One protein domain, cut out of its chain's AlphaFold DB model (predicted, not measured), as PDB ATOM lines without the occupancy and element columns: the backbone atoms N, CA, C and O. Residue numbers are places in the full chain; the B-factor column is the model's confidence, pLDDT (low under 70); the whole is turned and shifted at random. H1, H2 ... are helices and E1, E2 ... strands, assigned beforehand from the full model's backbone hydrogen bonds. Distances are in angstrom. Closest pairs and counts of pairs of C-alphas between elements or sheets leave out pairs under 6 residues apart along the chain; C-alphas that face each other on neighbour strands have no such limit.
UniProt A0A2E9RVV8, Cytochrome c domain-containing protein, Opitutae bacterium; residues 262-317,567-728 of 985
ATOM      1  N   HIS A 262     171.558 197.698 175.539       98.38
ATOM      2  CA  HIS A 262     170.799 196.946 174.552       98.38
ATOM      3  C   HIS A 262     169.414 197.567 174.400       98.38
ATOM      4  O   HIS A 262     168.790 197.950 175.390       98.38
ATOM      5  N   ALA A 263     168.910 197.653 173.171       98.19
ATOM      6  CA  ALA A 263     167.626 198.289 172.919       98.19
ATOM      7  C   ALA A 263     166.890 197.682 171.725       98.19
ATOM      8  O   ALA A 263     167.506 197.200 170.776       98.19
ATOM      9  N   TYR A 264     165.564 197.756 171.751       97.62
ATOM     10  CA  TYR A 264     164.720 197.480 170.593       97.62
ATOM     11  C   TYR A 264     163.497 198.402 170.570       97.62
ATOM     12  O   TYR A 264     163.095 198.956 171.594       97.62
ATOM     13  N   ALA A 265     162.907 198.551 169.387       96.31
ATOM     14  CA  ALA A 265     161.682 199.311 169.141       96.31
ATOM     15  C   ALA A 265     160.699 198.495 168.284       96.31
ATOM     16  O   ALA A 265     161.056 197.394 167.835       96.31
ATOM     17  N   GLN A 266     159.488 199.017 168.031       94.19
ATOM     18  CA  GLN A 266     158.652 198.491 166.941       94.19
ATOM     19  C   GLN A 266     159.439 198.521 165.620       94.19
ATOM     20  O   GLN A 266     160.267 199.401 165.403       94.19
ATOM     21  N   LYS A 267     159.208 197.536 164.744       93.81
ATOM     22  CA  LYS A 267     159.980 197.389 163.496       93.81
ATOM     23  C   LYS A 267     159.404 198.192 162.331       93.81
ATOM     24  O   LYS A 267     160.157 198.584 161.446       93.81
ATOM     25  N   SER A 268     158.099 198.448 162.359       95.88
ATOM     26  CA  SER A 268     157.359 199.235 161.376       95.88
ATOM     27  C   SER A 268     156.284 200.048 162.090       95.88
ATOM     28  O   SER A 268     155.666 199.548 163.034       95.88
ATOM     29  N   ILE A 269     156.099 201.298 161.676       97.31
ATOM     30  CA  ILE A 269     155.164 202.252 162.281       97.31
ATOM     31  C   ILE A 269     154.747 203.305 161.244       97.31
ATOM     32  O   ILE A 269     155.550 203.638 160.376       97.31
ATOM     33  N   ALA A 270     153.519 203.824 161.280       97.25
ATOM     34  CA  ALA A 270     153.124 204.907 160.374       97.25
ATOM     35  C   ALA A 270     153.614 206.277 160.879       97.25
ATOM     36  O   ALA A 270     153.733 206.517 162.081       97.25
ATOM     37  N   ALA A 271     153.894 207.210 159.964       97.50
ATOM     38  CA  ALA A 271     154.153 208.598 160.349       97.50
ATOM     39  C   ALA A 271     152.953 209.174 161.126       97.50
ATOM     40  O   ALA A 271     151.801 208.901 160.790       97.50
ATOM     41  N   GLY A 272     153.213 209.976 162.161       96.31
ATOM     42  CA  GLY A 272     152.172 210.487 163.059       96.31
ATOM     43  C   GLY A 272     151.822 209.573 164.240       96.31
ATOM     44  O   GLY A 272     151.163 210.046 165.170       96.31
ATOM     45  N   GLU A 273     152.262 208.310 164.240       96.94
ATOM     46  CA  GLU A 273     152.116 207.382 165.371       96.94
ATOM     47  C   GLU A 273     153.295 207.482 166.358       96.94
ATOM     48  O   GLU A 273     154.305 208.149 166.110       96.94
ATOM     49  N   GLU A 274     153.160 206.822 167.511       97.62
ATOM     50  CA  GLU A 274     154.145 206.845 168.594       97.62
ATOM     51  C   GLU A 274     155.077 205.623 168.572       97.62
ATOM     52  O   GLU A 274     154.660 204.481 168.792       97.62
ATOM     53  N   ILE A 275     156.370 205.865 168.334       97.75
ATOM     54  CA  ILE A 275     157.414 204.845 168.436       97.75
ATOM     55  C   ILE A 275     157.829 204.672 169.904       97.75
ATOM     56  O   ILE A 275     158.065 205.645 170.623       97.75
ATOM     57  N   GLU A 276     157.942 203.421 170.348       98.12
ATOM     58  CA  GLU A 276     158.375 203.053 171.693       98.12
ATOM     59  C   GLU A 276     159.775 202.436 171.653       98.12
ATOM     60  O   GLU A 276     160.026 201.466 170.932       98.12
ATOM     61  N   PHE A 277     160.670 202.919 172.511       98.25
ATOM     62  CA  PHE A 277     161.987 202.321 172.714       98.25
ATOM     63  C   PHE A 277     162.044 201.624 174.068       98.25
ATOM     64  O   PHE A 277     161.765 202.216 175.115       98.25
ATOM     65  N   ARG A 278     162.446 200.356 174.042       98.44
ATOM     66  CA  ARG A 278     162.720 199.534 175.220       98.44
ATOM     67  C   ARG A 278     164.222 199.358 175.324       98.44
ATOM     68  O   ARG A 278     164.854 198.872 174.387       98.44
ATOM     69  N   VAL A 279     164.785 199.785 176.444       98.50
ATOM     70  CA  VAL A 279     166.220 199.933 176.667       98.50
ATOM     71  C   VAL A 279     166.580 199.278 177.994       98.50
ATOM     72  O   VAL A 279     166.029 199.619 179.039       98.50
ATOM     73  N   SER A 280     167.537 198.359 177.959       98.44
ATOM     74  CA  SER A 280     168.268 197.923 179.143       98.44
ATOM     75  C   SER A 280     169.661 198.526 179.073       98.44
ATOM     76  O   SER A 280     170.402 198.236 178.129       98.44
ATOM     77  N   SER A 281     170.019 199.357 180.049       98.12
ATOM     78  CA  SER A 281     171.356 199.939 180.127       98.12
ATOM     79  C   SER A 281     171.919 199.887 181.541       98.12
ATOM     80  O   SER A 281     171.227 200.207 182.501       98.12
ATOM     81  N   ALA A 282     173.199 199.539 181.652       97.00
ATOM     82  CA  ALA A 282     173.996 199.657 182.873       97.00
ATOM     83  C   ALA A 282     174.793 200.976 182.940       97.00
ATOM     84  O   ALA A 282     175.529 201.206 183.895       97.00
ATOM     85  N   VAL A 283     174.700 201.822 181.908       97.69
ATOM     86  CA  VAL A 283     175.462 203.076 181.781       97.69
ATOM     87  C   VAL A 283     174.581 204.219 181.266       97.69
ATOM     88  O   VAL A 283     173.653 203.951 180.496       97.69
ATOM     89  N   PRO A 284     174.855 205.482 181.644       98.31
ATOM     90  CA  PRO A 284     174.185 206.647 181.070       98.31
ATOM     91  C   PRO A 284     174.312 206.686 179.546       98.31
ATOM     92  O   PRO A 284     175.318 206.226 178.990       98.31
ATOM     93  N   TYR A 285     173.313 207.247 178.870       98.62
ATOM     94  CA  TYR A 285     173.284 207.293 177.410       98.62
ATOM     95  C   TYR A 285     172.502 208.485 176.861       98.62
ATOM     96  O   TYR A 285     171.606 209.028 177.507       98.62
ATOM     97  N   ASP A 286     172.822 208.827 175.618       98.56
ATOM     98  CA  ASP A 286     172.067 209.733 174.762       98.56
ATOM     99  C   ASP A 286     171.305 208.908 173.726       98.56
ATOM    100  O   ASP A 286     171.915 208.139 172.985       98.56
ATOM    101  N   LEU A 287     169.982 209.053 173.661       98.69
ATOM    102  CA  LEU A 287     169.155 208.520 172.578       98.69
ATOM    103  C   LEU A 287     168.834 209.648 171.597       98.69
ATOM    104  O   LEU A 287     168.171 210.611 171.961       98.69
ATOM    105  N   SER A 288     169.227 209.489 170.338       98.56
ATOM    106  CA  SER A 288     168.791 210.314 169.212       98.56
ATOM    107  C   SER A 288     167.868 209.509 168.297       98.56
ATOM    108  O   SER A 288     168.271 208.477 167.761       98.56
ATOM    109  N   VAL A 289     166.641 209.977 168.076       98.50
ATOM    110  CA  VAL A 289     165.753 209.454 167.030       98.50
ATOM    111  C   VAL A 289     166.118 210.143 165.723       98.50
ATOM    112  O   VAL A 289     166.010 211.365 165.614       98.50
ATOM    113  N   VAL A 290     166.577 209.372 164.738       98.19
ATOM    114  CA  VAL A 290     167.119 209.896 163.479       98.19
ATOM    115  C   VAL A 290     166.470 209.249 162.261       98.19
ATOM    116  O   VAL A 290     166.123 208.063 162.279       98.19
ATOM    117  N   ARG A 291     166.356 210.013 161.174       97.31
ATOM    118  CA  ARG A 291     166.220 209.451 159.821       97.31
ATOM    119  C   ARG A 291     167.619 209.121 159.318       97.31
ATOM    120  O   ARG A 291     168.511 209.945 159.482       97.31
ATOM    121  N   LEU A 292     167.827 207.977 158.667       95.25
ATOM    122  CA  LEU A 292     169.138 207.720 158.060       95.25
ATOM    123  C   LEU A 292     169.419 208.754 156.956       95.25
ATOM    124  O   LEU A 292     168.582 208.976 156.076       95.25
ATOM    125  N   GLY A 293     170.584 209.399 157.025       91.50
ATOM    126  CA  GLY A 293     170.986 210.516 156.176       91.50
ATOM    127  C   GLY A 293     171.412 210.116 154.763       91.50
ATOM    128  O   GLY A 293     171.311 208.952 154.363       91.50
ATOM    129  N   ALA A 294     171.863 211.116 153.999       91.25
ATOM    130  CA  ALA A 294     172.287 210.972 152.602       91.25
ATOM    131  C   ALA A 294     173.718 210.421 152.444       91.25
ATOM    132  O   ALA A 294     174.042 209.834 151.418       91.25
ATOM    133  N   ASP A 295     174.569 210.589 153.455       90.81
ATOM    134  CA  ASP A 295     175.915 210.019 153.480       90.81
ATOM    135  C   ASP A 295     175.836 208.607 154.080       90.81
ATOM    136  O   ASP A 295     175.492 208.520 155.258       90.81
ATOM    137  N   PRO A 296     176.119 207.516 153.335       85.00
ATOM    138  CA  PRO A 296     176.060 206.136 153.827       85.00
ATOM    139  C   PRO A 296     177.148 205.778 154.849       85.00
ATOM    140  O   PRO A 296     176.953 204.800 155.573       85.00
ATOM    141  N   GLU A 297     178.207 206.571 155.000       86.31
ATOM    142  CA  GLU A 297     179.331 206.282 155.900       86.31
ATOM    143  C   GLU A 297     179.321 207.138 157.173       86.31
ATOM    144  O   GLU A 297     179.826 206.704 158.211       86.31
ATOM    145  N   ASN A 298     178.707 208.325 157.138       89.31
ATOM    146  CA  ASN A 298     178.671 209.232 158.284       89.31
ATOM    147  C   ASN A 298     177.294 209.305 158.960       89.31
ATOM    148  O   ASN A 298     176.403 210.042 158.542       89.31
ATOM    149  N   ARG A 299     177.161 208.597 160.088       91.94
ATOM    150  CA  ARG A 299     175.948 208.613 160.924       91.94
ATOM    151  C   ARG A 299     175.792 209.857 161.790       91.94
ATOM    152  O   ARG A 299     174.703 210.076 162.305       91.94
ATOM    153  N   ASP A 300     176.836 210.656 162.009       91.81
ATOM    154  CA  ASP A 300     176.739 211.849 162.866       91.81
ATOM    155  C   ASP A 300     175.930 212.974 162.203       91.81
ATOM    156  O   ASP A 300     175.354 213.800 162.905       91.81
ATOM    157  N   LYS A 301     175.820 212.948 160.868       92.75
ATOM    158  CA  LYS A 301     175.040 213.896 160.056       92.75
ATOM    159  C   LYS A 301     173.614 213.424 159.739       92.75
ATOM    160  O   LYS A 301     172.919 214.076 158.961       92.75
ATOM    161  N   ASP A 302     173.185 212.289 160.289       96.00
ATOM    162  CA  ASP A 302     171.817 211.802 160.108       96.00
ATOM    163  C   ASP A 302     170.807 212.846 160.638       96.00
ATOM    164  O   ASP A 302     170.986 213.327 161.764       96.00
ATOM    165  N   PRO A 303     169.753 213.206 159.872       96.62
ATOM    166  CA  PRO A 303     168.743 214.160 160.318       96.62
ATOM    167  C   PRO A 303     168.119 213.770 161.659       96.62
ATOM    168  O   PRO A 303     167.479 212.721 161.791       96.62
ATOM    169  N   LEU A 304     168.306 214.642 162.649       97.56
ATOM    170  CA  LEU A 304     167.798 214.472 164.002       97.56
ATOM    171  C   LEU A 304     166.323 214.874 164.075       97.56
ATOM    172  O   LEU A 304     165.963 215.972 163.664       97.56
ATOM    173  N   LEU A 305     165.490 213.996 164.635       97.88
ATOM    174  CA  LEU A 305     164.101 214.313 164.971       97.88
ATOM    175  C   LEU A 305     163.937 214.691 166.442       97.88
ATOM    176  O   LEU A 305     163.196 215.612 166.755       97.88
ATOM    177  N   GLN A 306     164.602 213.958 167.338       97.56
ATOM    178  CA  GLN A 306     164.471 214.136 168.783       97.56
ATOM    179  C   GLN A 306     165.694 213.571 169.502       97.56
ATOM    180  O   GLN A 306     166.223 212.538 169.091       97.56
ATOM    181  N   SER A 307     166.096 214.197 170.609       97.69
ATOM    182  CA  SER A 307     167.117 213.670 171.519       97.69
ATOM    183  C   SER A 307     166.582 213.528 172.943       97.69
ATOM    184  O   SER A 307     165.748 214.316 173.388       97.69
ATOM    185  N   PHE A 308     167.099 212.535 173.663       97.94
ATOM    186  CA  PHE A 308     166.836 212.268 175.071       97.94
ATOM    187  C   PHE A 308     168.157 211.960 175.775       97.94
ATOM    188  O   PHE A 308     168.922 211.114 175.307       97.94
ATOM    189  N   ARG A 309     168.406 212.607 176.914       97.75
ATOM    190  CA  ARG A 309     169.538 212.304 177.795       97.75
ATOM    191  C   ARG A 309     169.056 211.459 178.967       97.75
ATOM    192  O   ARG A 309     168.076 211.818 179.616       97.75
ATOM    193  N   VAL A 310     169.756 210.368 179.265       98.12
ATOM    194  CA  VAL A 310     169.487 209.522 180.433       98.12
ATOM    195  C   VAL A 310     170.731 209.450 181.306       98.12
ATOM    196  O   VAL A 310     171.681 208.739 180.982       98.12
ATOM    197  N   GLU A 311     170.701 210.168 182.430       97.31
ATOM    198  CA  GLU A 311     171.782 210.145 183.427       97.31
ATOM    199  C   GLU A 311     171.675 208.964 184.392       97.31
ATOM    200  O   GLU A 311     172.689 208.441 184.838       97.31
ATOM    201  N   GLN A 312     170.451 208.521 184.698       96.88
ATOM    202  CA  GLN A 312     170.193 207.394 185.597       96.88
ATOM    203  C   GLN A 312     169.743 206.180 184.776       96.88
ATOM    204  O   GLN A 312     168.567 206.085 184.413       96.88
ATOM    205  N   PRO A 313     170.666 205.277 184.402       95.06
ATOM    206  CA  PRO A 313     170.329 204.149 183.553       95.06
ATOM    207  C   PRO A 313     169.537 203.087 184.318       95.06
ATOM    208  O   PRO A 313     169.717 202.882 185.516       95.06
ATOM    209  N   GLN A 314     168.682 202.371 183.590       96.44
ATOM    210  CA  GLN A 314     167.909 201.258 184.125       96.44
ATOM    211  C   GLN A 314     168.289 199.968 183.396       96.44
ATOM    212  O   GLN A 314     168.026 199.815 182.199       96.44
ATOM    213  N   ALA A 315     168.871 199.022 184.131       96.38
ATOM    214  CA  ALA A 315     169.067 197.668 183.642       96.38
ATOM    215  C   ALA A 315     167.744 196.899 183.743       96.38
ATOM    216  O   ALA A 315     167.100 196.883 184.793       96.38
ATOM    217  N   GLN A 316     167.334 196.269 182.645       97.12
ATOM    218  CA  GLN A 316     166.169 195.394 182.596       97.12
ATOM    219  C   GLN A 316     166.663 193.982 182.255       97.12
ATOM    220  O   GLN A 316     167.239 193.784 181.181       97.12
ATOM    221  N   PRO A 317     166.501 192.996 183.152       96.81
ATOM    222  CA  PRO A 317     167.015 191.658 182.906       96.81
ATOM    223  C   PRO A 317     166.286 190.977 181.745       96.81
ATOM    224  O   PRO A 317     165.174 191.350 181.370       96.81
ATOM    225  N   HIS A 567     160.476 191.166 177.319       91.88
ATOM    226  CA  HIS A 567     159.504 191.678 178.292       91.88
ATOM    227  C   HIS A 567     159.910 193.000 178.967       91.88
ATOM    228  O   HIS A 567     159.373 193.376 180.007       91.88
ATOM    229  N   TRP A 568     160.833 193.742 178.349       95.75
ATOM    230  CA  TRP A 568     161.244 195.059 178.819       95.75
ATOM    231  C   TRP A 568     160.101 196.068 178.751       95.75
ATOM    232  O   TRP A 568     159.346 196.147 177.774       95.75
ATOM    233  N   LYS A 569     160.020 196.880 179.800       95.25
ATOM    234  CA  LYS A 569     159.156 198.050 179.874       95.25
ATOM    235  C   LYS A 569     159.662 199.113 178.906       95.25
ATOM    236  O   LYS A 569     160.854 199.195 178.605       95.25
ATOM    237  N   VAL A 570     158.729 199.917 178.408       97.38
ATOM    238  CA  VAL A 570     159.028 201.066 177.549       97.38
ATOM    239  C   VAL A 570     159.772 202.115 178.369       97.38
ATOM    240  O   VAL A 570     159.331 202.456 179.463       97.38
ATOM    241  N   ASN A 571     160.885 202.618 177.836       97.44
ATOM    242  CA  ASN A 571     161.673 203.688 178.453       97.44
ATOM    243  C   ASN A 571     161.405 205.034 177.789       97.44
ATOM    244  O   ASN A 571     161.337 206.042 178.480       97.44
ATOM    245  N   HIS A 572     161.240 205.042 176.463       97.69
ATOM    246  CA  HIS A 572     161.022 206.266 175.694       97.69
ATOM    247  C   HIS A 572     159.853 206.103 174.740       97.69
ATOM    248  O   HIS A 572     159.666 205.039 174.146       97.69
ATOM    249  N   ARG A 573     159.110 207.191 174.575       98.00
ATOM    250  CA  ARG A 573     158.021 207.350 173.617       98.00
ATOM    251  C   ARG A 573     158.309 208.582 172.783       98.00
ATOM    252  O   ARG A 573     158.744 209.600 173.320       98.00
ATOM    253  N   PHE A 574     158.091 208.489 171.483       97.62
ATOM    254  CA  PHE A 574     158.220 209.635 170.596       97.62
ATOM    255  C   PHE A 574     157.166 209.564 169.502       97.62
ATOM    256  O   PHE A 574     157.085 208.578 168.774       97.62
ATOM    257  N   ARG A 575     156.361 210.616 169.370       98.00
ATOM    258  CA  ARG A 575     155.405 210.728 168.274       98.00
ATOM    259  C   ARG A 575     156.118 211.235 167.029       98.00
ATOM    260  O   ARG A 575     156.651 212.341 167.028       98.00
ATOM    261  N   LEU A 576     156.131 210.424 165.976       97.94
ATOM    262  CA  LEU A 576     156.733 210.810 164.704       97.94
ATOM    263  C   LEU A 576     155.960 211.988 164.094       97.94
ATOM    264  O   LEU A 576     154.729 211.999 164.177       97.94
ATOM    265  N   PRO A 577     156.635 212.939 163.424       97.44
ATOM    266  CA  PRO A 577     155.946 213.966 162.653       97.44
ATOM    267  C   PRO A 577     154.951 213.330 161.661       97.44
ATOM    268  O   PRO A 577     155.320 212.368 160.979       97.44
ATOM    269  N   PRO A 578     153.701 213.821 161.542       95.44
ATOM    270  CA  PRO A 578     152.718 213.287 160.585       95.44
ATOM    271  C   PRO A 578     153.157 213.388 159.113       95.44
ATOM    272  O   PRO A 578     152.611 212.731 158.222       95.44
ATOM    273  N   ASP A 579     154.130 214.244 158.828       94.88
ATOM    274  CA  ASP A 579     154.776 214.463 157.537       94.88
ATOM    275  C   ASP A 579     156.167 213.838 157.417       94.88
ATOM    276  O   ASP A 579     156.823 214.022 156.392       94.88
ATOM    277  N   ALA A 580     156.584 213.028 158.397       96.69
ATOM    278  CA  ALA A 580     157.807 212.250 158.288       96.69
ATOM    279  C   ALA A 580     157.794 211.427 156.990       96.69
ATOM    280  O   ALA A 580     156.851 210.685 156.698       96.69
ATOM    281  N   LYS A 581     158.857 211.579 156.193       96.06
ATOM    282  CA  LYS A 581     159.012 210.850 154.934       96.06
ATOM    283  C   LYS A 581     159.048 209.348 155.218       96.06
ATOM    284  O   LYS A 581     159.756 208.911 156.122       96.06
ATOM    285  N   SER A 582     158.348 208.554 154.409       97.81
ATOM    286  CA  SER A 582     158.471 207.101 154.503       97.81
ATOM    287  C   SER A 582     159.915 206.665 154.229       97.81
ATOM    288  O   SER A 582     160.567 207.177 153.315       97.81
ATOM    289  N   GLY A 583     160.462 205.775 155.057       97.00
ATOM    290  CA  GLY A 583     161.889 205.479 155.011       97.00
ATOM    291  C   GLY A 583     162.420 204.666 156.182       97.00
ATOM    292  O   GLY A 583     161.679 204.198 157.045       97.00
ATOM    293  N   VAL A 584     163.747 204.534 156.204       96.56
ATOM    294  CA  VAL A 584     164.494 203.856 157.268       96.56
ATOM    295  C   VAL A 584     164.934 204.869 158.323       96.56
ATOM    296  O   VAL A 584     165.592 205.869 158.015       96.56
ATOM    297  N   TYR A 585     164.588 204.581 159.573       98.06
ATOM    298  CA  TYR A 585     164.886 205.387 160.751       98.06
ATOM    299  C   TYR A 585     165.612 204.539 161.795       98.06
ATOM    300  O   TYR A 585     165.646 203.309 161.714       98.06
ATOM    301  N   ALA A 586     166.214 205.193 162.785       97.62
ATOM    302  CA  ALA A 586     166.851 204.507 163.898       97.62
ATOM    303  C   ALA A 586     166.745 205.297 165.205       97.62
ATOM    304  O   ALA A 586     166.829 206.521 165.221       97.62
ATOM    305  N   GLY A 587     166.634 204.574 166.319       98.06
ATOM    306  CA  GLY A 587     167.110 205.077 167.605       98.06
ATOM    307  C   GLY A 587     168.617 204.850 167.684       98.06
ATOM    308  O   GLY A 587     169.056 203.696 167.706       98.06
ATOM    309  N   ARG A 588     169.405 205.926 167.679       97.88
ATOM    310  CA  ARG A 588     170.863 205.923 167.838       97.88
ATOM    311  C   ARG A 588     171.199 206.208 169.295       97.88
ATOM    312  O   ARG A 588     170.849 207.263 169.806       97.88
ATOM    313  N   PHE A 589     171.884 205.275 169.941       98.31
ATOM    314  CA  PHE A 589     172.305 205.388 171.332       98.31
ATOM    315  C   PHE A 589     173.808 205.622 171.392       98.31
ATOM    316  O   PHE A 589     174.571 204.777 170.918       98.31
ATOM    317  N   ASP A 590     174.227 206.727 171.991       98.25
ATOM    318  CA  ASP A 590     175.624 207.053 172.271       98.25
ATOM    319  C   ASP A 590     175.875 206.959 173.781       98.25
ATOM    320  O   ASP A 590     175.097 207.458 174.589       98.25
ATOM    321  N   PHE A 591     176.942 206.270 174.184       98.19
ATOM    322  CA  PHE A 591     177.262 206.050 175.598       98.19
ATOM    323  C   PHE A 591     178.751 205.768 175.794       98.19
ATOM    324  O   PHE A 591     179.490 205.533 174.835       98.19
ATOM    325  N   LYS A 592     179.213 205.772 177.047       97.88
ATOM    326  CA  LYS A 592     180.573 205.347 177.401       97.88
ATOM    327  C   LYS A 592     180.526 204.019 178.144       97.88
ATOM    328  O   LYS A 592     179.806 203.881 179.126       97.88
ATOM    329  N   LEU A 593     181.338 203.061 177.713       96.19
ATOM    330  CA  LEU A 593     181.534 201.791 178.409       96.19
ATOM    331  C   LEU A 593     183.013 201.651 178.756       96.19
ATOM    332  O   LEU A 593     183.858 201.625 177.861       96.19
ATOM    333  N   LYS A 594     183.333 201.596 180.056       94.62
ATOM    334  CA  LYS A 594     184.724 201.602 180.556       94.62
ATOM    335  C   LYS A 594     185.546 202.767 179.969       94.62
ATOM    336  O   LYS A 594     186.632 202.571 179.436       94.62
ATOM    337  N   GLY A 595     184.964 203.971 179.971       94.44
ATOM    338  CA  GLY A 595     185.571 205.199 179.433       94.44
ATOM    339  C   GLY A 595     185.594 205.322 177.901       94.44
ATOM    340  O   GLY A 595     185.795 206.421 177.391       94.44
ATOM    341  N   LYS A 596     185.338 204.240 177.153       96.81
ATOM    342  CA  LYS A 596     185.378 204.238 175.682       96.81
ATOM    343  C   LYS A 596     184.015 204.602 175.079       96.81
ATOM    344  O   LYS A 596     183.007 204.068 175.547       96.81
ATOM    345  N   PRO A 597     183.960 205.460 174.044       97.19
ATOM    346  CA  PRO A 597     182.713 205.791 173.365       97.19
ATOM    347  C   PRO A 597     182.188 204.590 172.569       97.19
ATOM    348  O   PRO A 597     182.905 203.996 171.761       97.19
ATOM    349  N   MET A 598     180.921 204.263 172.786       97.44
ATOM    350  CA  MET A 598     180.188 203.186 172.128       97.44
ATOM    351  C   MET A 598     178.956 203.743 171.424       97.44
ATOM    352  O   MET A 598     178.429 204.786 171.819       97.44
ATOM    353  N   ARG A 599     178.482 203.024 170.401       96.25
ATOM    354  CA  ARG A 599     177.236 203.355 169.707       96.25
ATOM    355  C   ARG A 599     176.405 202.118 169.403       96.25
ATOM    356  O   ARG A 599     176.910 201.113 168.907       96.25
ATOM    357  N   TYR A 600     175.106 202.218 169.660       96.62
ATOM    358  CA  TYR A 600     174.119 201.178 169.380       96.62
ATOM    359  C   TYR A 600     172.984 201.743 168.521       96.62
ATOM    360  O   TYR A 600     172.647 202.917 168.639       96.62
ATOM    361  N   HIS A 601     172.389 200.925 167.652       96.06
ATOM    362  CA  HIS A 601     171.252 201.333 166.825       96.06
ATOM    363  C   HIS A 601     170.103 200.339 166.969       96.06
ATOM    364  O   HIS A 601     170.322 199.129 166.931       96.06
ATOM    365  N   THR A 602     168.880 200.857 167.044       95.69
ATOM    366  CA  THR A 602     167.658 200.093 166.770       95.69
ATOM    367  C   THR A 602     166.961 200.683 165.552       95.69
ATOM    368  O   THR A 602     166.335 201.737 165.637       95.69
ATOM    369  N   SER A 603     167.096 200.018 164.410       95.88
ATOM    370  CA  SER A 603     166.447 200.442 163.168       95.88
ATOM    371  C   SER A 603     164.951 200.119 163.186       95.88
ATOM    372  O   SER A 603     164.551 199.100 163.758       95.88
ATOM    373  N   PHE A 604     164.152 200.964 162.541       97.44
ATOM    374  CA  PHE A 604     162.720 200.779 162.305       97.44
ATOM    375  C   PHE A 604     162.294 201.481 161.009       97.44
ATOM    376  O   PHE A 604     162.980 202.379 160.516       97.44
ATOM    377  N   ILE A 605     161.168 201.055 160.444       97.94
ATOM    378  CA  ILE A 605     160.605 201.611 159.215       97.94
ATOM    379  C   ILE A 605     159.468 202.564 159.555       97.94
ATOM    380  O   ILE A 605     158.579 202.228 160.336       97.94
ATOM    381  N   VAL A 606     159.498 203.747 158.945       98.62
ATOM    382  CA  VAL A 606     158.379 204.687 158.963       98.62
ATOM    383  C   VAL A 606     157.613 204.527 157.657       98.62
ATOM    384  O   VAL A 606     158.144 204.771 156.570       98.62
ATOM    385  N   ARG A 607     156.359 204.100 157.761       98.19
ATOM    386  CA  ARG A 607     155.428 203.956 156.645       98.19
ATOM    387  C   ARG A 607     154.727 205.276 156.374       98.19
ATOM    388  O   ARG A 607     154.475 206.065 157.289       98.19
ATOM    389  N   ARG A 608     154.347 205.488 155.115       96.44
ATOM    390  CA  ARG A 608     153.364 206.519 154.785       96.44
ATOM    391  C   ARG A 608     152.036 206.183 155.485       96.44
ATOM    392  O   ARG A 608     151.617 205.027 155.423       96.44
ATOM    393  N   PRO A 609     151.384 207.147 156.158       93.38
ATOM    394  CA  PRO A 609     150.081 206.909 156.766       93.38
ATOM    395  C   PRO A 609     149.020 206.728 155.677       93.38
ATOM    396  O   PRO A 609     149.085 207.379 154.635       93.38
ATOM    397  N   GLU A 610     148.021 205.883 155.932       88.75
ATOM    398  CA  GLU A 610     146.951 205.572 154.967       88.75
ATOM    399  C   GLU A 610     146.124 206.801 154.560       88.75
ATOM    400  O   GLU A 610     145.557 206.836 153.473       88.75
ATOM    401  N   SER A 611     146.118 207.843 155.395       89.56
ATOM    402  CA  SER A 611     145.486 209.131 155.104       89.56
ATOM    403  C   SER A 611     146.178 209.936 153.998       89.56
ATOM    404  O   SER A 611     145.625 210.934 153.537       89.56
ATOM    405  N   LYS A 612     147.386 209.547 153.569       92.31
ATOM    406  CA  LYS A 612     148.135 210.226 152.505       92.31
ATOM    407  C   LYS A 612     148.129 209.413 151.210       92.31
ATOM    408  O   LYS A 612     148.275 208.193 151.257       92.31
ATOM    409  N   PRO A 613     148.064 210.078 150.038       94.19
ATOM    410  CA  PRO A 613     148.196 209.402 148.755       94.19
ATOM    411  C   PRO A 613     149.489 208.591 148.677       94.19
ATOM    412  O   PRO A 613     150.564 209.091 149.035       94.19
ATOM    413  N   LYS A 614     149.365 207.353 148.188       95.62
ATOM    414  CA  LYS A 614     150.490 206.446 147.947       95.62
ATOM    415  C   LYS A 614     151.497 207.081 146.995       95.62
ATOM    416  O   LYS A 614     151.123 207.754 146.031       95.62
ATOM    417  N   ALA A 615     152.776 206.831 147.248       97.19
ATOM    418  CA  ALA A 615     153.808 207.124 146.266       97.19
ATOM    419  C   ALA A 615     153.628 206.251 145.004       97.19
ATOM    420  O   ALA A 615     152.998 205.197 145.067       97.19
ATOM    421  N   PRO A 616     154.206 206.623 143.848       97.75
ATOM    422  CA  PRO A 616     154.229 205.740 142.682       97.75
ATOM    423  C   PRO A 616     155.006 204.439 142.932       97.75
ATOM    424  O   PRO A 616     154.676 203.410 142.342       97.75
ATOM    425  N   LEU A 617     156.022 204.487 143.798       98.56
ATOM    426  CA  LEU A 617     156.888 203.362 144.139       98.56
ATOM    427  C   LEU A 617     156.649 202.861 145.560       98.56
ATOM    428  O   LEU A 617     156.475 203.654 146.484       98.56
ATOM    429  N   LEU A 618     156.762 201.549 145.735       98.69
ATOM    430  CA  LEU A 618     156.863 200.905 147.039       98.69
ATOM    431  C   LEU A 618     158.180 200.143 147.137       98.69
ATOM    432  O   LEU A 618     158.476 199.329 146.272       98.69
ATOM    433  N   VAL A 619     158.950 200.370 148.194       98.69
ATOM    434  CA  VAL A 619     160.149 199.600 148.529       98.69
ATOM    435  C   VAL A 619     159.805 198.610 149.634       98.69
ATOM    436  O   VAL A 619     159.409 199.005 150.732       98.69
ATOM    437  N   LEU A 620     159.995 197.327 149.348       98.50
ATOM    438  CA  LEU A 620     159.950 196.259 150.336       98.50
ATOM    439  C   LEU A 620     161.366 196.037 150.878       98.50
ATOM    440  O   LEU A 620     162.261 195.639 150.129       98.50
ATOM    441  N   VAL A 621     161.572 196.311 152.168       96.88
ATOM    442  CA  VAL A 621     162.842 195.978 152.831       96.88
ATOM    443  C   VAL A 621     162.821 194.543 153.336       96.88
ATOM    444  O   VAL A 621     161.801 194.095 153.863       96.88
ATOM    445  N   SER A 622     163.962 193.855 153.261       96.25
ATOM    446  CA  SER A 622     164.080 192.427 153.603       96.25
ATOM    447  C   SER A 622     164.229 192.199 155.114       96.25
ATOM    448  O   SER A 622     165.133 191.515 155.603       96.25
ATOM    449  N   SER A 623     163.336 192.811 155.887       96.00
ATOM    450  CA  SER A 623     163.262 192.755 157.347       96.00
ATOM    451  C   SER A 623     163.229 191.337 157.934       96.00
ATOM    452  O   SER A 623     163.835 191.104 158.985       96.00
ATOM    453  N   ASN A 624     162.588 190.376 157.260       97.31
ATOM    454  CA  ASN A 624     162.592 188.970 157.666       97.31
ATOM    455  C   ASN A 624     164.001 188.386 157.566       97.31
ATOM    456  O   ASN A 624     164.446 187.701 158.487       97.31
ATOM    457  N   THR A 625     164.735 188.712 156.500       95.50
ATOM    458  CA  THR A 625     166.143 188.329 156.340       95.50
ATOM    459  C   THR A 625     167.008 188.960 157.422       95.50
ATOM    460  O   THR A 625     167.810 188.273 158.051       95.50
ATOM    461  N   TRP A 626     166.826 190.246 157.730       93.94
ATOM    462  CA  TRP A 626     167.602 190.897 158.794       93.94
ATOM    463  C   TRP A 626     167.422 190.186 160.138       93.94
ATOM    464  O   TRP A 626     168.383 190.010 160.888       93.94
ATOM    465  N   LEU A 627     166.196 189.747 160.427       94.19
ATOM    466  CA  LEU A 627     165.876 188.995 161.631       94.19
ATOM    467  C   LEU A 627     166.414 187.555 161.587       94.19
ATOM    468  O   LEU A 627     166.952 187.074 162.584       94.19
ATOM    469  N   ALA A 628     166.332 186.876 160.444       94.44
ATOM    470  CA  ALA A 628     166.842 185.517 160.263       94.44
ATOM    471  C   ALA A 628     168.360 185.403 160.487       94.44
ATOM    472  O   ALA A 628     168.832 184.383 160.991       94.44
ATOM    473  N   TYR A 629     169.112 186.458 160.157       91.69
ATOM    474  CA  TYR A 629     170.566 186.554 160.340       91.69
ATOM    475  C   TYR A 629     170.973 186.992 161.762       91.69
ATOM    476  O   TYR A 629     172.161 187.128 162.066       91.69
ATOM    477  N   ASN A 630     170.014 187.212 162.664       91.81
ATOM    478  CA  ASN A 630     170.254 187.788 163.984       91.81
ATOM    479  C   ASN A 630     170.655 186.752 165.056       91.81
ATOM    480  O   ASN A 630     169.969 186.586 166.059       91.81
ATOM    481  N   SER A 631     171.788 186.074 164.871       90.00
ATOM    482  CA  SER A 631     172.278 184.998 165.766       90.00
ATOM    483  C   SER A 631     172.594 185.407 167.196       90.00
ATOM    484  O   SER A 631     172.721 184.555 168.072       90.00
ATOM    485  N   VAL A 632     172.804 186.699 167.428       93.50
ATOM    486  CA  VAL A 632     173.348 187.237 168.676       93.50
ATOM    487  C   VAL A 632     172.546 188.499 168.995       93.50
ATOM    488  O   VAL A 632     172.974 189.598 168.639       93.50
ATOM    489  N   PRO A 633     171.353 188.368 169.607       94.31
ATOM    490  CA  PRO A 633     170.491 189.513 169.904       94.31
ATOM    491  C   PRO A 633     171.095 190.442 170.968       94.31
ATOM    492  O   PRO A 633     170.823 191.641 170.964       94.31
ATOM    493  N   PHE A 634     171.977 189.936 171.835       96.50
ATOM    494  CA  PHE A 634     172.637 190.717 172.889       96.50
ATOM    495  C   PHE A 634     174.164 190.720 172.700       96.50
ATOM    496  O   PHE A 634     174.894 190.110 173.481       96.50
ATOM    497  N   PRO A 635     174.674 191.371 171.640       95.25
ATOM    498  CA  PRO A 635     176.092 191.340 171.310       95.25
ATOM    499  C   PRO A 635     176.896 192.247 172.240       95.25
ATOM    500  O   PRO A 635     176.365 193.216 172.784       95.25
ATOM    501  N   VAL A 636     178.200 192.005 172.347       95.31
ATOM    502  CA  VAL A 636     179.128 193.002 172.898       95.31
ATOM    503  C   VAL A 636     178.919 194.357 172.206       95.31
ATOM    504  O   VAL A 636     178.653 194.431 171.004       95.31
ATOM    505  N   ASN A 637     178.987 195.447 172.970       95.06
ATOM    506  CA  ASN A 637     178.863 196.787 172.400       95.06
ATOM    507  C   ASN A 637     180.136 197.174 171.634       95.06
ATOM    508  O   ASN A 637     181.243 196.793 172.014       95.06
ATOM    509  N   HIS A 638     179.971 197.960 170.570       93.31
ATOM    510  CA  HIS A 638     181.055 198.383 169.685       93.31
ATOM    511  C   HIS A 638     181.106 199.907 169.546       93.31
ATOM    512  O   HIS A 638     180.150 200.616 169.867       93.31
ATOM    513  N   GLY A 639     182.241 200.398 169.043       93.56
ATOM    514  CA  GLY A 639     182.412 201.798 168.666       93.56
ATOM    515  C   GLY A 639     181.565 202.199 167.451       93.56
ATOM    516  O   GLY A 639     180.836 201.395 166.871       93.56
ATOM    517  N   LYS A 640     181.691 203.464 167.042       90.62
ATOM    518  CA  LYS A 640     180.846 204.105 166.015       90.62
ATOM    519  C   LYS A 640     181.044 203.599 164.577       90.62
ATOM    520  O   LYS A 640     180.206 203.890 163.727       90.62
ATOM    521  N   GLY A 641     182.141 202.893 164.304       89.25
ATOM    522  CA  GLY A 641     182.545 202.488 162.956       89.25
ATOM    523  C   GLY A 641     181.695 201.380 162.327       89.25
ATOM    524  O   GLY A 641     180.649 200.979 162.845       89.25
ATOM    525  N   LEU A 642     182.171 200.880 161.185       88.94
ATOM    526  CA  LEU A 642     181.600 199.709 160.523       88.94
ATOM    527  C   LEU A 642     181.793 198.454 161.377       88.94
ATOM    528  O   LEU A 642     182.803 198.288 162.061       88.94
ATOM    529  N   ILE A 643     180.810 197.560 161.323       88.12
ATOM    530  CA  ILE A 643     180.784 196.327 162.105       88.12
ATOM    531  C   ILE A 643     180.681 195.155 161.140       88.12
ATOM    532  O   ILE A 643     179.622 194.927 160.555       88.12
ATOM    533  N   ASN A 644     181.771 194.399 161.025       87.81
ATOM    534  CA  ASN A 644     181.789 193.151 160.276       87.81
ATOM    535  C   ASN A 644     181.087 192.054 161.089       87.81
ATOM    536  O   ASN A 644     181.513 191.729 162.199       87.81
ATOM    537  N   MET A 645     180.003 191.505 160.553       83.44
ATOM    538  CA  MET A 645     179.194 190.482 161.207       83.44
ATOM    539  C   MET A 645     178.746 189.459 160.164       83.44
ATOM    540  O   MET A 645     178.058 189.812 159.215       83.44
ATOM    541  N   GLY A 646     179.119 188.192 160.347       82.75
ATOM    542  CA  GLY A 646     178.594 187.082 159.545       82.75
ATOM    543  C   GLY A 646     177.312 186.482 160.120       82.75
ATOM    544  O   GLY A 646     176.837 186.917 161.169       82.75
ATOM    545  N   THR A 647     176.815 185.407 159.505       84.50
ATOM    546  CA  THR A 647     175.698 184.600 160.037       84.50
ATOM    547  C   THR A 647     175.907 184.145 161.478       84.50
ATOM    548  O   THR A 647     174.934 183.975 162.198       84.50
ATOM    549  N   GLY A 648     177.146 183.975 161.950       85.06
ATOM    550  CA  GLY A 648     177.440 183.629 163.349       85.06
ATOM    551  C   GLY A 648     177.188 184.748 164.371       85.06
ATOM    552  O   GLY A 648     177.210 184.481 165.574       85.06
ATOM    553  N   GLY A 649     176.937 185.981 163.917       86.88
ATOM    554  CA  GLY A 649     176.807 187.162 164.767       86.88
ATOM    555  C   GLY A 649     178.132 187.607 165.403       86.88
ATOM    556  O   GLY A 649     179.215 187.173 165.013       86.88
ATOM    557  N   LEU A 650     178.039 188.508 166.383       89.44
ATOM    558  CA  LEU A 650     179.168 188.950 167.216       89.44
ATOM    559  C   LEU A 650     179.323 188.053 168.455       89.44
ATOM    560  O   LEU A 650     178.524 187.158 168.701       89.44
ATOM    561  N   SER A 651     180.317 188.305 169.300       92.25
ATOM    562  CA  SER A 651     180.326 187.696 170.636       92.25
ATOM    563  C   SER A 651     179.167 188.233 171.487       92.25
ATOM    564  O   SER A 651     178.814 189.407 171.381       92.25
ATOM    565  N   ASN A 652     178.588 187.387 172.345       95.06
ATOM    566  CA  ASN A 652     177.568 187.805 173.313       95.06
ATOM    567  C   ASN A 652     178.161 188.730 174.385       95.06
ATOM    568  O   ASN A 652     179.306 188.551 174.796       95.06
ATOM    569  N   SER A 653     177.361 189.677 174.880       96.00
ATOM    570  CA  SER A 653     177.744 190.565 175.987       96.00
ATOM    571  C   SER A 653     177.808 189.847 177.338       96.00
ATOM    572  O   SER A 653     178.523 190.288 178.233       96.00
ATOM    573  N   HIS A 654     177.098 188.724 177.476       96.62
ATOM    574  CA  HIS A 654     177.054 187.897 178.680       96.62
ATOM    575  C   HIS A 654     177.100 186.400 178.306       96.62
ATOM    576  O   HIS A 654     176.404 186.001 177.369       96.62
ATOM    577  N   PRO A 655     177.849 185.536 179.022       94.06
ATOM    578  CA  PRO A 655     177.975 184.109 178.682       94.06
ATOM    579  C   PRO A 655     176.636 183.354 178.716       94.06
ATOM    580  O   PRO A 655     176.401 182.463 177.909       94.06
ATOM    581  N   GLY A 656     175.734 183.748 179.617       93.19
ATOM    582  CA  GLY A 656     174.383 183.189 179.718       93.19
ATOM    583  C   GLY A 656     173.369 183.737 178.705       93.19
ATOM    584  O   GLY A 656     172.250 183.230 178.662       93.19
ATOM    585  N   ALA A 657     173.717 184.741 177.892       95.44
ATOM    586  CA  ALA A 657     172.804 185.292 176.888       95.44
ATOM    587  C   ALA A 657     172.532 184.284 175.747       95.44
ATOM    588  O   ALA A 657     173.375 183.428 175.456       95.44
ATOM    589  N   PRO A 658     171.362 184.356 175.088       94.62
ATOM    590  CA  PRO A 658     171.032 183.495 173.950       94.62
ATOM    591  C   PRO A 658     171.977 183.690 172.763       94.62
ATOM    592  O   PRO A 658     172.427 184.804 172.491       94.62
ATOM    593  N   LYS A 659     172.257 182.600 172.039       93.69
ATOM    594  CA  LYS A 659     172.997 182.619 170.771       93.69
ATOM    595  C   LYS A 659     172.423 181.578 169.810       93.69
ATOM    596  O   LYS A 659     172.922 180.460 169.747       93.69
ATOM    597  N   TYR A 660     171.393 181.953 169.065       93.75
ATOM    598  CA  TYR A 660     170.764 181.117 168.042       93.75
ATOM    599  C   TYR A 660     170.031 181.995 167.011       93.75
ATOM    600  O   TYR A 660     169.716 183.154 167.281       93.75
ATOM    601  N   SER A 661     169.776 181.455 165.820       93.19
ATOM    602  CA  SER A 661     168.968 182.073 164.749       93.19
ATOM    603  C   SER A 661     168.627 181.026 163.695       93.19
ATOM    604  O   SER A 661     168.951 179.861 163.861       93.19
ATOM    605  N   PHE A 662     168.118 181.409 162.524       93.75
ATOM    606  CA  PHE A 662     167.977 180.485 161.395       93.75
ATOM    607  C   PHE A 662     169.305 180.016 160.772       93.75
ATOM    608  O   PHE A 662     169.280 179.290 159.778       93.75
ATOM    609  N   TYR A 663     170.451 180.353 161.372       90.56
ATOM    610  CA  TYR A 663     171.772 179.857 160.980       90.56
ATOM    611  C   TYR A 663     172.534 179.102 162.073       90.56
ATOM    612  O   TYR A 663     173.435 178.334 161.751       90.56
ATOM    613  N   SER A 664     172.149 179.211 163.345       90.94
ATOM    614  CA  SER A 664     172.790 178.488 164.456       90.94
ATOM    615  C   SER A 664     171.777 177.764 165.331       90.94
ATOM    616  O   SER A 664     170.664 178.242 165.498       90.94
ATOM    617  N   ASP A 665     172.159 176.606 165.863       94.12
ATOM    618  CA  ASP A 665     171.335 175.840 166.801       94.12
ATOM    619  C   ASP A 665     171.281 176.537 168.172       94.12
ATOM    620  O   ASP A 665     172.066 177.451 168.443       94.12
ATOM    621  N   HIS A 666     170.374 176.094 169.045       95.50
ATOM    622  CA  HIS A 666     170.431 176.439 170.469       95.50
ATOM    623  C   HIS A 666     171.768 175.991 171.072       95.50
ATOM    624  O   HIS A 666     172.433 175.097 170.541       95.50
ATOM    625  N   ARG A 667     172.168 176.571 172.211       93.38
ATOM    626  CA  ARG A 667     173.507 176.348 172.799       93.38
ATOM    627  C   ARG A 667     173.901 174.884 173.032       93.38
ATOM    628  O   ARG A 667     175.091 174.596 173.071       93.38
ATOM    629  N   ASN A 668     172.929 173.980 173.174       94.75
ATOM    630  CA  ASN A 668     173.160 172.547 173.380       94.75
ATOM    631  C   ASN A 668     172.863 171.701 172.126       94.75
ATOM    632  O   ASN A 668     172.704 170.489 172.215       94.75
ATOM    633  N   GLY A 669     172.806 172.325 170.947       94.25
ATOM    634  CA  GLY A 669     172.654 171.648 169.660       94.25
ATOM    635  C   GLY A 669     171.210 171.352 169.254       94.25
ATOM    636  O   GLY A 669     171.003 170.736 168.208       94.25
ATOM    637  N   GLN A 670     170.201 171.774 170.027       95.94
ATOM    638  CA  GLN A 670     168.813 171.641 169.582       95.94
ATOM    639  C   GLN A 670     168.585 172.475 168.313       95.94
ATOM    640  O   GLN A 670     168.880 173.676 168.318       95.94
ATOM    641  N   PRO A 671     168.017 171.894 167.238       94.50
ATOM    642  CA  PRO A 671     167.606 172.667 166.080       94.50
ATOM    643  C   PRO A 671     166.659 173.792 166.484       94.50
ATOM    644  O   PRO A 671     165.635 173.540 167.123       94.50
ATOM    645  N   THR A 672     166.993 175.015 166.081       91.19
ATOM    646  CA  THR A 672     166.124 176.172 166.285       91.19
ATOM    647  C   THR A 672     165.313 176.477 165.032       91.19
ATOM    648  O   THR A 672     165.818 176.386 163.903       91.19
ATOM    649  N   TYR A 673     164.058 176.861 165.257       94.69
ATOM    650  CA  TYR A 673     163.073 177.134 164.212       94.69
ATOM    651  C   TYR A 673     162.384 178.477 164.355       94.69
ATOM    652  O   TYR A 673     161.605 178.845 163.485       94.69
ATOM    653  N   LYS A 674     162.642 179.215 165.435       95.38
ATOM    654  CA  LYS A 674     161.901 180.430 165.770       95.38
ATOM    655  C   LYS A 674     162.850 181.556 166.156       95.38
ATOM    656  O   LYS A 674     163.896 181.316 166.755       95.38
ATOM    657  N   VAL A 675     162.462 182.787 165.846       95.56
ATOM    658  CA  VAL A 675     163.139 184.024 166.261       95.56
ATOM    659  C   VAL A 675     162.096 185.074 166.638       95.56
ATOM    660  O   VAL A 675     160.994 185.096 166.091       95.56
ATOM    661  N   GLY A 676     162.422 185.928 167.608       93.88
ATOM    662  CA  GLY A 676     161.486 186.904 168.166       93.88
ATOM    663  C   GLY A 676     161.660 188.309 167.596       93.88
ATOM    664  O   GLY A 676     162.780 188.743 167.342       93.88
ATOM    665  N   LEU A 677     160.565 189.057 167.457       92.06
ATOM    666  CA  LEU A 677     160.592 190.469 167.054       92.06
ATOM    667  C   LEU A 677     160.774 191.433 168.237       92.06
ATOM    668  O   LEU A 677     161.224 192.565 168.044       92.06
ATOM    669  N   LYS A 678     160.462 190.998 169.465       94.31
ATOM    670  CA  LYS A 678     160.570 191.800 170.699       94.31
ATOM    671  C   LYS A 678     161.876 191.546 171.456       94.31
ATOM    672  O   LYS A 678     161.919 191.493 172.683       94.31
ATOM    673  N   VAL A 679     162.954 191.397 170.695       95.31
ATOM    674  CA  VAL A 679     164.339 191.367 171.170       95.31
ATOM    675  C   VAL A 679     165.192 192.290 170.290       95.31
ATOM    676  O   VAL A 679     164.763 192.675 169.189       95.31
ATOM    677  N   PRO A 680     166.391 192.691 170.741       95.31
ATOM    678  CA  PRO A 680     167.277 193.472 169.896       95.31
ATOM    679  C   PRO A 680     167.734 192.680 168.665       95.31
ATOM    680  O   PRO A 680     167.985 191.475 168.720       95.31
ATOM    681  N   TRP A 681     167.841 193.383 167.537       90.69
ATOM    682  CA  TRP A 681     168.173 192.803 166.232       90.69
ATOM    683  C   TRP A 681     169.372 193.490 165.566       90.69
ATOM    684  O   TRP A 681     169.242 194.111 164.511       90.69
ATOM    685  N   PRO A 682     170.560 193.446 166.190       90.12
ATOM    686  CA  PRO A 682     171.740 194.156 165.706       90.12
ATOM    687  C   PRO A 682     172.095 193.866 164.243       90.12
ATOM    688  O   PRO A 682     172.705 194.733 163.624       90.12
ATOM    689  N   ALA A 683     171.737 192.706 163.681       89.06
ATOM    690  CA  ALA A 683     171.951 192.398 162.264       89.06
ATOM    691  C   ALA A 683     171.276 193.415 161.314       89.06
ATOM    692  O   ALA A 683     171.858 193.777 160.296       89.06
ATOM    693  N   GLY A 684     170.119 193.973 161.686       91.00
ATOM    694  CA  GLY A 684     169.431 195.045 160.956       91.00
ATOM    695  C   GLY A 684     169.993 196.448 161.225       91.00
ATOM    696  O   GLY A 684     169.237 197.413 161.262       91.00
ATOM    697  N   GLY A 685     171.291 196.590 161.509       92.31
ATOM    698  CA  GLY A 685     171.923 197.879 161.815       92.31
ATOM    699  C   GLY A 685     172.459 198.616 160.573       92.31
ATOM    700  O   GLY A 685     172.879 197.970 159.615       92.31
ATOM    701  N   PRO A 686     172.554 199.961 160.593       92.75
ATOM    702  CA  PRO A 686     172.999 200.753 159.436       92.75
ATOM    703  C   PRO A 686     174.494 200.645 159.111       92.75
ATOM    704  O   PRO A 686     174.900 200.963 158.000       92.75
ATOM    705  N   ASN A 687     175.318 200.166 160.045       89.94
ATOM    706  CA  ASN A 687     176.776 200.099 159.881       89.94
ATOM    707  C   ASN A 687     177.287 198.662 159.663       89.94
ATOM    708  O   ASN A 687     178.447 198.372 159.950       89.94
ATOM    709  N   LYS A 688     176.426 197.731 159.227       87.06
ATOM    710  CA  LYS A 688     176.794 196.315 159.088       87.06
ATOM    711  C   LYS A 688     177.470 196.009 157.756       87.06
ATOM    712  O   LYS A 688     176.914 196.275 156.696       87.06
ATOM    713  N   THR A 689     178.655 195.416 157.832       86.69
ATOM    714  CA  THR A 689     179.341 194.772 156.708       86.69
ATOM    715  C   THR A 689     179.428 193.269 156.948       86.69
ATOM    716  O   THR A 689     179.182 192.800 158.063       86.69
ATOM    717  N   TYR A 690     179.748 192.510 155.901       81.50
ATOM    718  CA  TYR A 690     179.671 191.051 155.936       81.50
ATOM    719  C   TYR A 690     180.999 190.347 155.593       81.50
ATOM    720  O   TYR A 690     181.864 190.912 154.916       81.50
ATOM    721  N   ILE A 691     181.123 189.115 156.115       65.69
ATOM    722  CA  ILE A 691     182.259 188.164 156.133       65.69
ATOM    723  C   ILE A 691     183.375 188.441 155.110       65.69
ATOM    724  O   ILE A 691     183.122 188.536 153.913       65.69
ATOM    725  N   GLY A 692     184.635 188.443 155.576       54.97
ATOM    726  CA  GLY A 692     185.840 188.209 154.757       54.97
ATOM    727  C   GLY A 692     186.140 189.202 153.623       54.97
ATOM    728  O   GLY A 692     187.125 189.015 152.920       54.97
ATOM    729  N   GLY A 693     185.325 190.243 153.433       57.31
ATOM    730  CA  GLY A 693     185.477 191.178 152.311       57.31
ATOM    731  C   GLY A 693     184.849 192.560 152.510       57.31
ATOM    732  O   GLY A 693     184.854 193.355 151.566       57.31
ATOM    733  N   GLY A 694     184.310 192.852 153.704       67.25
ATOM    734  CA  GLY A 694     183.892 194.197 154.124       67.25
ATOM    735  C   GLY A 694     182.800 194.834 153.262       67.25
ATOM    736  O   GLY A 694     182.716 196.057 153.200       67.25
ATOM    737  N   TYR A 695     181.998 194.029 152.565       80.12
ATOM    738  CA  TYR A 695     180.968 194.523 151.656       80.12
ATOM    739  C   TYR A 695     179.636 194.770 152.380       80.12
ATOM    740  O   TYR A 695     179.418 194.303 153.503       80.12
ATOM    741  N   SER A 696     178.757 195.537 151.739       84.75
ATOM    742  CA  SER A 696     177.453 195.935 152.278       84.75
ATOM    743  C   SER A 696     176.441 194.796 152.183       84.75
ATOM    744  O   SER A 696     176.210 194.286 151.094       84.75
ATOM    745  N   HIS A 697     175.796 194.437 153.293       85.81
ATOM    746  CA  HIS A 697     174.771 193.386 153.340       85.81
ATOM    747  C   HIS A 697     173.616 193.812 154.262       85.81
ATOM    748  O   HIS A 697     173.765 194.769 155.033       85.81
ATOM    749  N   LEU A 698     172.478 193.110 154.197       90.75
ATOM    750  CA  LEU A 698     171.252 193.417 154.957       90.75
ATOM    751  C   LEU A 698     170.848 194.897 154.784       90.75
ATOM    752  O   LEU A 698     170.994 195.457 153.696       90.75
ATOM    753  N   LEU A 699     170.406 195.558 155.858       93.00
ATOM    754  CA  LEU A 699     169.955 196.950 155.836       93.00
ATOM    755  C   LEU A 699     170.971 197.906 155.192       93.00
ATOM    756  O   LEU A 699     170.579 198.774 154.414       93.00
ATOM    757  N   ARG A 700     172.275 197.759 155.474       91.94
ATOM    758  CA  ARG A 700     173.300 198.637 154.880       91.94
ATOM    759  C   ARG A 700     173.376 198.460 153.361       91.94
ATOM    760  O   ARG A 700     173.509 199.451 152.652       91.94
ATOM    761  N   GLY A 701     173.307 197.221 152.871       90.75
ATOM    762  CA  GLY A 701     173.264 196.935 151.432       90.75
ATOM    763  C   GLY A 701     172.011 197.514 150.777       90.75
ATOM    764  O   GLY A 701     172.093 198.172 149.743       90.75
ATOM    765  N   GLU A 702     170.865 197.375 151.438       92.69
ATOM    766  CA  GLU A 702     169.597 197.910 150.944       92.69
ATOM    767  C   GLU A 702     169.563 199.445 150.927       92.69
ATOM    768  O   GLU A 702     168.898 200.046 150.079       92.69
ATOM    769  N   ARG A 703     170.329 200.101 151.811       93.50
ATOM    770  CA  ARG A 703     170.356 201.564 151.931       93.50
ATOM    771  C   ARG A 703     170.723 202.271 150.624       93.50
ATOM    772  O   ARG A 703     170.202 203.358 150.381       93.50
ATOM    773  N   PHE A 704     171.552 201.662 149.776       94.75
ATOM    774  CA  PHE A 704     171.969 202.257 148.502       94.75
ATOM    775  C   PHE A 704     170.807 202.501 147.533       94.75
ATOM    776  O   PHE A 704     170.819 203.516 146.841       94.75
ATOM    777  N   LEU A 705     169.757 201.668 147.556       96.62
ATOM    778  CA  LEU A 705     168.545 201.926 146.772       96.62
ATOM    779  C   LEU A 705     167.866 203.221 147.217       96.62
ATOM    780  O   LEU A 705     167.532 204.068 146.396       96.62
ATOM    781  N   HIS A 706     167.679 203.399 148.523       96.88
ATOM    782  CA  HIS A 706     167.019 204.592 149.049       96.88
ATOM    783  C   HIS A 706     167.805 205.868 148.732       96.88
ATOM    784  O   HIS A 706     167.209 206.891 148.405       96.88
ATOM    785  N   LEU A 707     169.139 205.805 148.816       96.62
ATOM    786  CA  LEU A 707     170.016 206.917 148.450       96.62
ATOM    787  C   LEU A 707     169.923 207.241 146.960       96.62
ATOM    788  O   LEU A 707     169.861 208.411 146.595       96.62
ATOM    789  N   TRP A 708     169.872 206.219 146.107       97.56
ATOM    790  CA  TRP A 708     169.707 206.391 144.669       97.56
ATOM    791  C   TRP A 708     168.344 206.998 144.311       97.56
ATOM    792  O   TRP A 708     168.282 207.953 143.540       97.56
ATOM    793  N   LEU A 709     167.260 206.513 144.925       97.75
ATOM    794  CA  LEU A 709     165.915 207.063 144.729       97.75
ATOM    795  C   LEU A 709     165.847 208.533 145.158       97.75
ATOM    796  O   LEU A 709     165.298 209.354 144.425       97.75
ATOM    797  N   ASP A 710     166.443 208.869 146.307       96.25
ATOM    798  CA  ASP A 710     166.538 210.247 146.796       96.25
ATOM    799  C   ASP A 710     167.370 211.121 145.833       96.25
ATOM    800  O   ASP A 710     166.919 212.203 145.458       96.25
ATOM    801  N   LYS A 711     168.539 210.639 145.379       95.81
ATOM    802  CA  LYS A 711     169.435 211.332 144.430       95.81
ATOM    803  C   LYS A 711     168.755 211.649 143.095       95.81
ATOM    804  O   LYS A 711     169.023 212.695 142.514       95.81
ATOM    805  N   HIS A 712     167.892 210.757 142.614       96.75
ATOM    806  CA  HIS A 712     167.209 210.892 141.325       96.75
ATOM    807  C   HIS A 712     165.760 211.398 141.434       96.75
ATOM    808  O   HIS A 712     165.034 211.378 140.445       96.75
ATOM    809  N   GLY A 713     165.332 211.873 142.610       96.75
ATOM    810  CA  GLY A 713     164.045 212.555 142.778       96.75
ATOM    811  C   GLY A 713     162.813 211.647 142.733       96.75
ATOM    812  O   GLY A 713     161.705 212.127 142.492       96.75
ATOM    813  N   TYR A 714     162.953 210.342 142.967       97.94
ATOM    814  CA  TYR A 714     161.810 209.431 143.007       97.94
ATOM    815  C   TYR A 714     161.080 209.501 144.353       97.94
ATOM    816  O   TYR A 714     161.685 209.437 145.425       97.94
ATOM    817  N   GLU A 715     159.749 209.594 144.308       97.44
ATOM    818  CA  GLU A 715     158.911 209.431 145.494       97.44
ATOM    819  C   GLU A 715     158.585 207.951 145.704       97.44
ATOM    820  O   GLU A 715     158.155 207.265 144.776       97.44
ATOM    821  N   TYR A 716     158.773 207.473 146.932       98.19
ATOM    822  CA  TYR A 716     158.551 206.084 147.304       98.19
ATOM    823  C   TYR A 716     158.020 205.963 148.731       98.19
ATOM    824  O   TYR A 716     158.278 206.819 149.584       98.19
ATOM    825  N   ASP A 717     157.320 204.861 148.968       98.56
ATOM    826  CA  ASP A 717     156.958 204.365 150.291       98.56
ATOM    827  C   ASP A 717     157.851 203.189 150.669       98.56
ATOM    828  O   ASP A 717     158.442 202.548 149.803       98.56
ATOM    829  N   VAL A 718     157.981 202.913 151.964       98.56
ATOM    830  CA  VAL A 718     158.783 201.804 152.487       98.56
ATOM    831  C   VAL A 718     157.946 200.985 153.452       98.56
ATOM    832  O   VAL A 718     157.329 201.542 154.361       98.56
ATOM    833  N   ILE A 719     157.955 199.667 153.268       98.31
ATOM    834  CA  ILE A 719     157.292 198.705 154.152       98.31
ATOM    835  C   ILE A 719     158.224 197.541 154.486       98.31
ATOM    836  O   ILE A 719     159.194 197.278 153.777       98.31
ATOM    837  N   THR A 720     157.910 196.840 155.569       97.69
ATOM    838  CA  THR A 720     158.565 195.587 155.962       97.69
ATOM    839  C   THR A 720     157.843 194.378 155.370       97.69
ATOM    840  O   THR A 720     156.650 194.447 155.070       97.69
ATOM    841  N   ASP A 721     158.520 193.231 155.298       97.69
ATOM    842  CA  ASP A 721     157.880 191.950 154.957       97.69
ATOM    843  C   ASP A 721     156.707 191.627 155.888       97.69
ATOM    844  O   ASP A 721     155.723 191.027 155.464       97.69
ATOM    845  N   ARG A 722     156.775 192.047 157.160       94.81
ATOM    846  CA  ARG A 722     155.681 191.836 158.116       94.81
ATOM    847  C   ARG A 722     154.453 192.685 157.794       94.81
ATOM    848  O   ARG A 722     153.340 192.235 158.052       94.81
ATOM    849  N   ASP A 723     154.633 193.885 157.248       97.31
ATOM    850  CA  ASP A 723     153.506 194.701 156.785       97.31
ATOM    851  C   ASP A 723     152.814 194.033 155.595       97.31
ATOM    852  O   ASP A 723     151.586 193.965 155.566       97.31
ATOM    853  N   LEU A 724     153.600 193.484 154.661       98.06
ATOM    854  CA  LEU A 724     153.087 192.753 153.504       98.06
ATOM    855  C   LEU A 724     152.391 191.444 153.910       98.06
ATOM    856  O   LEU A 724     151.314 191.142 153.416       98.06
ATOM    857  N   ASP A 725     152.962 190.699 154.855       96.62
ATOM    858  CA  ASP A 725     152.345 189.488 155.400       96.62
ATOM    859  C   ASP A 725     151.004 189.776 156.104       96.62
ATOM    860  O   ASP A 725     150.051 189.017 155.947       96.62
ATOM    861  N   ARG A 726     150.906 190.881 156.862       95.38
ATOM    862  CA  ARG A 726     149.658 191.286 157.540       95.38
ATOM    863  C   ARG A 726     148.606 191.826 156.586       95.38
ATOM    864  O   ARG A 726     147.418 191.644 156.835       95.38
ATOM    865  N   ASN A 727     149.036 192.540 155.554       96.56
ATOM    866  CA  ASN A 727     148.156 193.165 154.582       96.56
ATOM    867  C   ASN A 727     148.709 192.958 153.164       96.56
ATOM    868  O   ASN A 727     149.302 193.880 152.603       96.56
ATOM    869  N   PRO A 728     148.480 191.784 152.548       97.69
ATOM    870  CA  PRO A 728     148.932 191.503 151.182       97.69
ATOM    871  C   PRO A 728     148.441 192.536 150.153       97.69
ATOM    872  O   PRO A 728     149.143 192.882 149.205       97.69
TER     873      PRO A 728
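AT A GLANCE: This is residues 262 to 317 and 567 to 728 of the 985 residues of the protein "Cytochrome c domain-containing protein" of Opitutae bacterium (UniProt A0A2E9RVV8). Two sheets make a sandwich, a twisted and curled one of E2, E8, E7, E4 and E5 partly covered by a small one of E1, E3 and E6; next to it is a second, smaller part, the strand pair E9 and E12 with H2 packed on it and the short H1 and H3 near one end. A long stretch with no named element, residues 629 to 673, loops out at one end of the domain, its C-alphas 11 to 28 A from the mean of all C-alphas. The 218 printed residues, in chain order E1 to E9, H1, E10, E11, H2, E12, H3, are of mixed class, with 98 in named elements, under half. The large sheet is mixed, the small one antiparallel. The whole is compact, radius of gyration of the C-alphas 17.0 A, spanning 49 by 40 by 33 A.

IN THESE COORDINATES: E1, residues 262 to 265, begins at C-alpha 262 (170.799, 196.946, 174.552) and runs on into E2, 268 to 270, at 45 degrees. E3 is 274 to 281, 21.8 A; E4, 285 to 291; E5, 304 to 310; E6, 572 to 575. E7, 583 to 593, is 30.8 A long, and E8, 596 to 607, 35.5 A. Then come E9, 617 to 621; H1, 623 to 628; E10, 674 to 676; E11, 688 to 690; H2, 698 to 711, 20.9 A; E12, 716 to 720; and H3, 721 to 726, ending at C-alpha 726 (149.658, 191.286, 157.540).

HOW THE PARTS SIT: In the large sheet, E7 and E8 are a hairpin, N 587 to O 602 2.9 A, as are E4 and E5, N 287 to O 308 2.8 A. E4 is antiparallel to E7, N 288 to O 588 2.8 A; edge strand E2 is parallel to E8, N 607 to O 269 2.8 A. In the small sheet, E3 pairs with E1, N 264 to O 278 2.9 A, and E6, N 275 to O 574 2.8 A. The sheets' best planes are 14 degrees apart; the closest C-alphas of E1 and E8, Tyr 264 and Thr 602, are 5.5 A apart. E9 and E12 are parallel, N 619 to O 717 2.8 A. H2 only grazes the large sheet and only just touches H1, with 3 pairs of C-alphas within 8 A, closest Trp 626 and Leu 698, 5.9 A. H1 touches H3, closest Ser 623 and Asp 721, 5.9 A, about perpendicular at 74 degrees. E10 and E11 pair with no named strand. Every O i to N i+4 pair is within hydrogen-bond range in H1 and H3, and 7 of 10 in H2.

THE WHOLE: The two farthest C-alphas, Asn 668 and Gly 713, are 51.2 A apart. Residues 318 to 566 are not printed; C-alphas 317 and 567 are 8.8 A apart across this cut. The links E4 to E5, H1 to E10 and E10 to E11 are long. Mean pLDDT of the printed part is 94.2, with residues 691 to 694 under 70.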